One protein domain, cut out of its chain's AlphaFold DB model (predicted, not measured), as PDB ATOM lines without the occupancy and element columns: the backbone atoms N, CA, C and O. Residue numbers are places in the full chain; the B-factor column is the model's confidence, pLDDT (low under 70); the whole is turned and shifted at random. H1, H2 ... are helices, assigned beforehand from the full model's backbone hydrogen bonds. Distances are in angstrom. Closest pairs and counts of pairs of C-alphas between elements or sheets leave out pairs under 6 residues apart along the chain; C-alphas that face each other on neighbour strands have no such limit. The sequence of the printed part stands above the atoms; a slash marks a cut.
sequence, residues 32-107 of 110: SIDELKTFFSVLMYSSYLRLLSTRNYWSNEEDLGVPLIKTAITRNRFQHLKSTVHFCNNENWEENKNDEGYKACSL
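What this domain is: This is residues 32 to 107 of the 110 residues of a protein of Octopus bimaculoides (UniProt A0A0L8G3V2). What is the picture? Two short helices sit loosely by the longest, H1, with H2 nearly along it and H3 across it; past H3 an arm leads to tiny H4. What builds it? The printed part has 76 residues, under half of them in the four named helices, H1 to H4 in order, with no named strand; the class is all helix. The whole is loose, radius of gyration of the C-alphas 15.9 A, spanning 49 by 28 by 19 A.

Where its parts are: Where is H1? H1, residues 33 to 48, runs 22.8 A from C-alpha 33 at (90.162, 202.699, 190.836). Where are the others? H2 is residues 67 to 72, H3 75 to 84, and H4 102 to 105, ending at C-alpha (107.910, 189.252, 177.306).

How they stand to each other: What is near H1? H2 is close but not clearly touching, closest C-alphas Val 42 and Ile 69, 6.7 A, at a shallow tilt of 27 degrees, opposite ways. H3 likewise, Phe 39 and Phe 78, 6.7 A, is about perpendicular, 79 degrees. Are backbones bonded? O i to N i+4 pairs are within hydrogen-bond range throughout H2 and H3, 11 of 12 in H1; H4 is too short.

The domain as a whole: Any cut? The printed part has none; links H1 to H2 and H3 to H4 are long. Where is pLDDT under 70? At residues 52, 87 to 97 and 101 to 107.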
ATOM      1  N   SER A  32      89.818 199.786 194.760       84.75
ATOM      2  CA  SER A  32      89.172 200.912 194.081       84.75
ATOM      3  C   SER A  32      90.065 201.440 192.956       84.75
ATOM      4  O   SER A  32      91.293 201.445 193.064       84.75
ATOM      5  N   ILE A  33      89.451 201.975 191.900       86.19
ATOM      6  CA  ILE A  33      90.162 202.699 190.836       86.19
ATOM      7  C   ILE A  33      91.013 203.834 191.432       86.19
ATOM      8  O   ILE A  33      92.126 204.080 190.970       86.19
ATOM      9  N   ASP A  34      90.533 204.506 192.477       87.88
ATOM     10  CA  ASP A  34      91.262 205.611 193.109       87.88
ATOM     11  C   ASP A  34      92.457 205.139 193.942       87.88
ATOM     12  O   ASP A  34      93.483 205.823 194.018       87.88
ATOM     13  N   GLU A  35      92.375 203.930 194.498       87.62
ATOM     14  CA  GLU A  35      93.503 203.291 195.170       87.62
ATOM     15  C   GLU A  35      94.603 202.942 194.162       87.62
ATOM     16  O   GLU A  35      95.781 203.217 194.392       87.62
ATOM     17  N   LEU A  36      94.211 202.430 192.994       89.06
ATOM     18  CA  LEU A  36      95.142 202.136 191.915       89.06
ATOM     19  C   LEU A  36      95.786 203.412 191.347       89.06
ATOM     20  O   LEU A  36      97.000 203.451 191.140       89.06
ATOM     21  N   LYS A  37      95.007 204.484 191.148       90.88
ATOM     22  CA  LYS A  37      95.544 205.801 190.758       90.88
ATOM     23  C   LYS A  37      96.550 206.311 191.781       90.88
ATOM     24  O   LYS A  37      97.614 206.789 191.396       90.88
ATOM     25  N   THR A  38      96.244 206.187 193.071       92.56
ATOM     26  CA  THR A  38      97.157 206.575 194.152       92.56
ATOM     27  C   THR A  38      98.450 205.763 194.097       92.56
ATOM     28  O   THR A  38      99.536 206.336 194.145       92.56
ATOM     29  N   PHE A  39      98.360 204.445 193.909       91.38
ATOM     30  CA  PHE A  39      99.523 203.572 193.753       91.38
ATOM     31  C   PHE A  39     100.418 203.989 192.578       91.38
ATOM     32  O   PHE A  39     101.627 204.165 192.756       91.38
ATOM     33  N   PHE A  40      99.832 204.236 191.403       91.12
ATOM     34  CA  PHE A  40     100.575 204.739 190.243       91.12
ATOM     35  C   PHE A  40     101.141 206.142 190.454       91.12
ATOM     36  O   PHE A  40     102.248 206.429 190.005       91.12
ATOM     37  N   SER A  41     100.428 207.001 191.179       92.00
ATOM     38  CA  SER A  41     100.913 208.342 191.508       92.00
ATOM     39  C   SER A  41     102.157 208.268 192.391       92.00
ATOM     40  O   SER A  41     103.128 208.974 192.138       92.00
ATOM     41  N   VAL A  42     102.181 207.361 193.373       91.19
ATOM     42  CA  VAL A  42     103.358 207.112 194.222       91.19
ATOM     43  C   VAL A  42     104.509 206.505 193.419       91.19
ATOM     44  O   VAL A  42     105.651 206.914 193.605       91.19
ATOM     45  N   LEU A  43     104.233 205.585 192.489       89.75
ATOM     46  CA  LEU A  43     105.241 205.049 191.565       89.75
ATOM     47  C   LEU A  43     105.870 206.154 190.706       89.75
ATOM     48  O   LEU A  43     107.093 206.254 190.632       89.75
ATOM     49  N   MET A  44     105.054 207.020 190.110       89.81
ATOM     50  CA  MET A  44     105.537 208.133 189.291       89.81
ATOM     51  C   MET A  44     106.271 209.186 190.128       89.81
ATOM     52  O   MET A  44     107.254 209.772 189.693       89.81
ATOM     53  N   TYR A  45     105.846 209.397 191.368       88.88
ATOM     54  CA  TYR A  45     106.555 210.269 192.294       88.88
ATOM     55  C   TYR A  45     107.899 209.667 192.736       88.88
ATOM     56  O   TYR A  45     108.882 210.386 192.924       88.88
ATOM     57  N   SER A  46     107.981 208.337 192.840       85.56
ATOM     58  CA  SER A  46     109.219 207.640 193.186       85.56
ATOM     59  C   SER A  46     110.287 207.713 192.094       85.56
ATOM     60  O   SER A  46     111.467 207.715 192.421       85.56
ATOM     61  N   SER A  47     109.907 207.834 190.817       84.44
ATOM     62  CA  SER A  47     110.876 208.056 189.734       84.44
ATOM     63  C   SER A  47     111.409 209.491 189.703       84.44
ATOM     64  O   SER A  47     112.519 209.721 189.226       84.44
ATOM     65  N   TYR A  48     110.648 210.448 190.241       85.44
ATOM     66  CA  TYR A  48     111.089 211.832 190.399       85.44
ATOM     67  C   TYR A  48     112.056 212.006 191.582       85.44
ATOM     68  O   TYR A  48     113.066 212.704 191.471       85.44
ATOM     69  N   LEU A  49     111.772 211.365 192.720       81.62
ATOM     70  CA  LEU A  49     112.613 211.452 193.913       81.62
ATOM     71  C   LEU A  49     113.772 210.451 193.888       81.62
ATOM     72  O   LEU A  49     113.563 209.245 193.826       81.62
ATOM     73  N   ARG A  50     115.006 210.925 194.087       74.88
ATOM     74  CA  ARG A  50     116.193 210.061 194.248       74.88
ATOM     75  C   ARG A  50     116.309 209.481 195.665       74.88
ATOM     76  O   ARG A  50     117.305 209.700 196.349       74.88
ATOM     77  N   LEU A  51     115.293 208.759 196.129       78.06
ATOM     78  CA  LEU A  51     115.366 208.022 197.393       78.06
ATOM     79  C   LEU A  51     115.875 206.601 197.140       78.06
ATOM     80  O   LEU A  51     115.349 205.876 196.304       78.06
ATOM     81  N   LEU A  52     116.899 206.195 197.894       69.75
ATOM     82  CA  LEU A  52     117.562 204.891 197.744       69.75
ATOM     83  C   LEU A  52     116.655 203.708 198.109       69.75
ATOM     84  O   LEU A  52     116.887 202.586 197.667       69.75
ATOM     85  N   SER A  53     115.633 203.940 198.937       80.50
ATOM     86  CA  SER A  53     114.727 202.893 199.391       80.50
ATOM     87  C   SER A  53     113.288 203.367 199.411       80.50
ATOM     88  O   SER A  53     112.956 204.408 199.975       80.50
ATOM     89  N   THR A  54     112.406 202.518 198.893       80.94
ATOM     90  CA  THR A  54     110.956 202.718 198.959       80.94
ATOM     91  C   THR A  54     110.436 202.760 200.395       80.94
ATOM     92  O   THR A  54     109.414 203.380 200.651       80.94
ATOM     93  N   ARG A  55     111.129 202.165 201.375       84.19
ATOM     94  CA  ARG A  55     110.716 202.270 202.787       84.19
ATOM     95  C   ARG A  55     110.853 203.688 203.341       84.19
ATOM     96  O   ARG A  55     110.079 204.047 204.227       84.19
ATOM     97  N   ASN A  56     111.772 204.480 202.797       85.94
ATOM     98  CA  ASN A  56     112.083 205.810 203.310       85.94
ATOM     99  C   ASN A  56     110.933 206.797 203.091       85.94
ATOM    100  O   ASN A  56     110.715 207.641 203.950       85.94
ATOM    101  N   TYR A  57     110.113 206.611 202.047       86.31
ATOM    102  CA  TYR A  57     108.913 207.428 201.815       86.31
ATOM    103  C   TYR A  57     107.965 207.463 203.027       86.31
ATOM    104  O   TYR A  57     107.306 208.474 203.270       86.31
ATOM    105  N   TRP A  58     107.927 206.384 203.818       89.81
ATOM    106  CA  TRP A  58     107.121 206.270 205.036       89.81
ATOM    107  C   TRP A  58     107.934 206.432 206.334       89.81
ATOM    108  O   TRP A  58     107.382 206.203 207.409       89.81
ATOM    109  N   SER A  59     109.211 206.833 206.270       87.69
ATOM    110  CA  SER A  59     110.036 207.104 207.460       87.69
ATOM    111  C   SER A  59     109.484 208.286 208.249       87.69
ATOM    112  O   SER A  59     109.034 209.254 207.647       87.69
ATOM    113  N   ASN A  60     109.506 208.237 209.583       86.31
ATOM    114  CA  ASN A  60     109.092 209.354 210.448       86.31
ATOM    115  C   ASN A  60     110.130 210.470 210.563       86.31
ATOM    116  O   ASN A  60     109.827 211.505 211.145       86.31
ATOM    117  N   GLU A  61     111.310 210.269 209.991       85.44
ATOM    118  CA  GLU A  61     112.339 211.296 209.897       85.44
ATOM    119  C   GLU A  61     111.879 212.433 208.980       85.44
ATOM    120  O   GLU A  61     111.316 212.188 207.910       85.44
ATOM    121  N   GLU A  62     112.131 213.667 209.414       78.19
ATOM    122  CA  GLU A  62     111.720 214.895 208.723       78.19
ATOM    123  C   GLU A  62     112.353 215.015 207.328       78.19
ATOM    124  O   GLU A  62     111.685 215.439 206.387       78.19
ATOM    125  N   ASP A  63     113.590 214.534 207.169       80.38
ATOM    126  CA  ASP A  63     114.356 214.641 205.921       80.38
ATOM    127  C   ASP A  63     114.054 213.530 204.900       80.38
ATOM    128  O   ASP A  63     114.314 213.682 203.705       80.38
ATOM    129  N   LEU A  64     113.544 212.379 205.355       80.69
ATOM    130  CA  LEU A  64     113.336 211.193 204.510       80.69
ATOM    131  C   LEU A  64     111.860 210.930 204.208       80.69
ATOM    132  O   LEU A  64     111.526 210.428 203.131       80.69
ATOM    133  N   GLY A  65     110.984 211.214 205.172       81.44
ATOM    134  CA  GLY A  65     109.561 210.954 205.058       81.44
ATOM    135  C   GLY A  65     108.890 211.914 204.089       81.44
ATOM    136  O   GLY A  65     109.089 213.118 204.164       81.44
ATOM    137  N   VAL A  66     108.013 211.396 203.226       85.31
ATOM    138  CA  VAL A  66     107.171 212.240 202.372       85.31
ATOM    139  C   VAL A  66     105.759 212.271 202.962       85.31
ATOM    140  O   VAL A  66     105.014 211.296 202.798       85.31
ATOM    141  N   PRO A  67     105.340 213.370 203.623       87.31
ATOM    142  CA  PRO A  67     104.027 213.453 204.271       87.31
ATOM    143  C   PRO A  67     102.872 213.218 203.294       87.31
ATOM    144  O   PRO A  67     101.880 212.576 203.639       87.31
ATOM    145  N   LEU A  68     103.035 213.672 202.046       87.56
ATOM    146  CA  LEU A  68     102.063 213.483 200.972       87.56
ATOM    147  C   LEU A  68     101.792 211.993 200.698       87.56
ATOM    148  O   LEU A  68     100.639 211.574 200.656       87.56
ATOM    149  N   ILE A  69     102.846 211.178 200.579       88.38
ATOM    150  CA  ILE A  69     102.719 209.737 200.306       88.38
ATOM    151  C   ILE A  69     102.140 209.008 201.519       88.38
ATOM    152  O   ILE A  69     101.252 208.173 201.358       88.38
ATOM    153  N   LYS A  70     102.599 209.348 202.731       88.94
ATOM    154  CA  LYS A  70     102.090 208.753 203.977       88.94
ATOM    155  C   LYS A  70     100.590 208.950 204.165       88.94
ATOM    156  O   LYS A  70      99.928 208.066 204.698       88.94
ATOM    157  N   THR A  71     100.088 210.112 203.755       89.62
ATOM    158  CA  THR A  71      98.668 210.468 203.873       89.62
ATOM    159  C   THR A  71      97.841 209.800 202.777       89.62
ATOM    160  O   THR A  71      96.711 209.396 203.026       89.62
ATOM    161  N   ALA A  72      98.407 209.651 201.575       91.19
ATOM    162  CA  ALA A  72      97.720 209.056 200.436       91.19
ATOM    163  C   ALA A  72      97.564 207.529 200.548       91.19
ATOM    164  O   ALA A  72      96.513 206.992 200.209       91.19
ATOM    165  N   ILE A  73      98.597 206.811 201.003       91.81
ATOM    166  CA  ILE A  73      98.560 205.347 201.121       91.81
ATOM    167  C   ILE A  73      99.477 204.854 202.244       91.81
ATOM    168  O   ILE A  73     100.572 205.375 202.463       91.81
ATOM    169  N   THR A  74      99.065 203.803 202.956       91.38
ATOM    170  CA  THR A  74      99.910 203.193 203.994       91.38
ATOM    171  C   THR A  74     101.002 202.315 203.380       91.38
ATOM    172  O   THR A  74     100.819 201.699 202.329       91.38
ATOM    173  N   ARG A  75     102.141 202.186 204.075       89.69
ATOM    174  CA  ARG A  75     103.275 201.360 203.622       89.69
ATOM    175  C   ARG A  75     102.870 199.913 203.340       89.69
ATOM    176  O   ARG A  75     103.266 199.348 202.326       89.69
ATOM    177  N   ASN A  76     102.103 199.314 204.251       89.56
ATOM    178  CA  ASN A  76     101.675 197.922 204.128       89.56
ATOM    179  C   ASN A  76     100.740 197.750 202.928       89.56
ATOM    180  O   ASN A  76     100.880 196.784 202.185       89.56
ATOM    181  N   ARG A  77      99.847 198.719 202.693       88.31
ATOM    182  CA  ARG A  77      98.941 198.685 201.548       88.31
ATOM    183  C   ARG A  77      99.689 198.840 200.229       88.31
ATOM    184  O   ARG A  77      99.471 198.049 199.324       88.31
ATOM    185  N   PHE A  78     100.645 199.765 200.151       89.69
ATOM    186  CA  PHE A  78     101.511 199.906 198.979       89.69
ATOM    187  C   PHE A  78     102.305 198.625 198.678       89.69
ATOM    188  O   PHE A  78     102.382 198.208 197.527       89.69
ATOM    189  N   GLN A  79     102.881 197.984 199.702       88.19
ATOM    190  CA  GLN A  79     103.609 196.719 199.534       88.19
ATOM    191  C   GLN A  79     102.694 195.591 199.060       88.19
ATOM    192  O   GLN A  79     103.096 194.830 198.185       88.19
ATOM    193  N   HIS A  80     101.474 195.529 199.590       86.69
ATOM    194  CA  HIS A  80     100.482 194.554 199.164       86.69
ATOM    195  C   HIS A  80     100.055 194.775 197.706       86.69
ATOM    196  O   HIS A  80     100.136 193.855 196.904       86.69
ATOM    197  N   LEU A  81      99.710 196.008 197.309       87.06
ATOM    198  CA  LEU A  81      99.406 196.302 195.902       87.06
ATOM    199  C   LEU A  81     100.589 195.963 194.991       87.06
ATOM    200  O   LEU A  81     100.404 195.377 193.930       87.06
ATOM    201  N   LYS A  82     101.812 196.276 195.422       85.38
ATOM    202  CA  LYS A  82     103.018 195.947 194.663       85.38
ATOM    203  C   LYS A  82     103.203 194.437 194.469       85.38
ATOM    204  O   LYS A  82     103.721 194.054 193.426       85.38
ATOM    205  N   SER A  83     102.817 193.599 195.435       83.06
ATOM    206  CA  SER A  83     102.892 192.139 195.286       83.06
ATOM    207  C   SER A  83     101.787 191.558 194.411       83.06
ATOM    208  O   SER A  83     102.022 190.525 193.810       83.06
ATOM    209  N   THR A  84     100.622 192.206 194.334       79.56
ATOM    210  CA  THR A  84      99.437 191.678 193.629       79.56
ATOM    211  C   THR A  84      99.340 192.150 192.171       79.56
ATOM    212  O   THR A  84      98.623 191.571 191.355       79.56
ATOM    213  N   VAL A  85     100.036 193.230 191.803       77.81
ATOM    214  CA  VAL A  85     100.053 193.717 190.415       77.81
ATOM    215  C   VAL A  85     100.978 192.837 189.571       77.81
ATOM    216  O   VAL A  85     102.202 192.939 189.655       77.81
ATOM    217  N   HIS A  86     100.376 192.015 188.709       74.69
ATOM    218  CA  HIS A  86     101.074 191.159 187.757       74.69
ATOM    219  C   HIS A  86     100.751 191.559 186.311       74.69
ATOM    220  O   HIS A  86      99.649 191.994 185.964       74.69
ATOM    221  N   PHE A  87     101.749 191.444 185.438       68.75
ATOM    222  CA  PHE A  87     101.593 191.768 184.019       68.75
ATOM    223  C   PHE A  87     101.267 190.552 183.154       68.75
ATOM    224  O   PHE A  87     100.755 190.727 182.053       68.75
ATOM    225  N   CYS A  88     101.494 189.347 183.673       65.31
ATOM    226  CA  CYS A  88     101.191 188.090 183.003       65.31
ATOM    227  C   CYS A  88     100.165 187.290 183.799       65.31
ATOM    228  O   CYS A  88     100.155 187.345 185.029       65.31
ATOM    229  N   ASN A  89      99.325 186.541 183.082       66.94
ATOM    230  CA  ASN A  89      98.477 185.533 183.698       66.94
ATOM    231  C   ASN A  89      99.340 184.315 184.058       66.94
ATOM    232  O   ASN A  89     100.034 183.777 183.195       66.94
ATOM    233  N   ASN A  90      99.301 183.892 185.319       65.94
ATOM    234  CA  ASN A  90     100.025 182.706 185.767       65.94
ATOM    235  C   ASN A  90      99.317 181.403 185.367       65.94
ATOM    236  O   ASN A  90      99.946 180.356 185.444       65.94
ATOM    237  N   GLU A  91      98.061 181.437 184.909       66.88
ATOM    238  CA  GLU A  91      97.343 180.228 184.467       66.88
ATOM    239  C   GLU A  91      98.013 179.547 183.258       66.88
ATOM    240  O   GLU A  91      97.991 178.326 183.157       66.88
ATOM    241  N   ASN A  92      98.713 180.303 182.403       62.81
ATOM    242  CA  ASN A  92      99.394 179.784 181.205       62.81
ATOM    243  C   ASN A  92     100.910 179.592 181.416       62.81
ATOM    244  O   ASN A  92     101.703 179.690 180.472       62.81
ATOM    245  N   TRP A  93     101.352 179.370 182.659       65.12
ATOM    246  CA  TRP A  93     102.779 179.204 182.956       65.12
ATOM    247  C   TRP A  93     103.374 177.957 182.282       65.12
ATOM    248  O   TRP A  93     104.529 177.988 181.856       65.12
ATOM    249  N   GLU A  94     102.588 176.884 182.148       66.69
ATOM    250  CA  GLU A  94     103.034 175.620 181.549       66.69
ATOM    251  C   GLU A  94     103.389 175.780 180.069       66.69
ATOM    252  O   GLU A  94     104.390 175.232 179.607       66.69
ATOM    253  N   GLU A  95     102.623 176.599 179.346       66.50
ATOM    254  CA  GLU A  95     102.817 176.869 177.916       66.50
ATOM    255  C   GLU A  95     104.110 177.652 177.641       66.50
ATOM    256  O   GLU A  95     104.685 177.545 176.560       66.50
ATOM    257  N   ASN A  96     104.607 178.398 178.635       63.53
ATOM    258  CA  ASN A  96     105.756 179.296 178.499       63.53
ATOM    259  C   ASN A  96     106.982 178.861 179.316       63.53
ATOM    260  O   ASN A  96     107.917 179.637 179.497       63.53
ATOM    261  N   LYS A  97     107.019 177.608 179.787       66.12
ATOM    262  CA  LYS A  97     108.090 177.074 180.652       66.12
ATOM    263  C   LYS A  97     109.499 177.170 180.048       66.12
ATOM    264  O   LYS A  97     110.480 177.179 180.785       66.12
ATOM    265  N   ASN A  98     109.588 177.236 178.721       71.50
ATOM    266  CA  ASN A  98     110.847 177.329 177.980       71.50
ATOM    267  C   ASN A  98     111.297 178.775 177.702       71.50
ATOM    268  O   ASN A  98     112.395 178.967 177.185       71.50
ATOM    269  N   ASP A  99     110.473 179.779 178.014       72.81
ATOM    270  CA  ASP A  99     110.813 181.195 177.854       72.81
ATOM    271  C   ASP A  99     111.198 181.787 179.217       72.81
ATOM    272  O   ASP A  99     110.347 182.028 180.071       72.81
ATOM    273  N   GLU A 100     112.490 182.051 179.435       70.06
ATOM    274  CA  GLU A 100     112.991 182.683 180.666       70.06
ATOM    275  C   GLU A 100     112.374 184.076 180.910       70.06
ATOM    276  O   GLU A 100     112.277 184.535 182.051       70.06
ATOM    277  N   GLY A 101     111.922 184.743 179.845       67.62
ATOM    278  CA  GLY A 101     111.327 186.070 179.866       67.62
ATOM    279  C   GLY A 101     109.803 186.088 179.971       67.62
ATOM    280  O   GLY A 101     109.244 187.183 180.015       67.62
ATOM    281  N   TYR A 102     109.108 184.946 180.053       69.75
ATOM    282  CA  TYR A 102     107.648 184.872 179.865       69.75
ATOM    283  C   TYR A 102     106.827 185.839 180.733       69.75
ATOM    284  O   TYR A 102     105.795 186.350 180.302       69.75
ATOM    285  N   LYS A 103     107.306 186.145 181.948       63.62
ATOM    286  CA  LYS A 103     106.650 187.065 182.897       63.62
ATOM    287  C   LYS A 103     106.671 188.535 182.464       63.62
ATOM    288  O   LYS A 103     105.909 189.335 183.008       63.62
ATOM    289  N   ALA A 104     107.551 188.900 181.538       63.31
ATOM    290  CA  ALA A 104     107.732 190.261 181.045       63.31
ATOM    291  C   ALA A 104     107.589 190.359 179.517       63.31
ATOM    292  O   ALA A 104     107.123 191.385 179.030       63.31
ATOM    293  N   CYS A 105     107.934 189.305 178.771       59.97
ATOM    294  CA  CYS A 105     107.910 189.252 177.306       59.97
ATOM    295  C   CYS A 105     106.533 189.566 176.706       59.97
ATOM    296  O   CYS A 105     106.472 190.228 175.672       59.97
ATOM    297  N   SER A 106     105.431 189.190 177.368       61.16
ATOM    298  CA  SER A 106     104.074 189.474 176.866       61.16
ATOM    299  C   SER A 106     103.744 190.971 176.749       61.16
ATOM    300  O   SER A 106     102.818 191.334 176.033       61.16
ATOM    301  N   LEU A 107     104.495 191.854 177.421       61.03
ATOM    302  CA  LEU A 107     104.307 193.306 177.335       61.03
ATOM    303  C   LEU A 107     105.014 193.957 176.142       61.03
ATOM    304  O   LEU A 107     104.717 195.106 175.822       61.03
TER     305      LEU A 107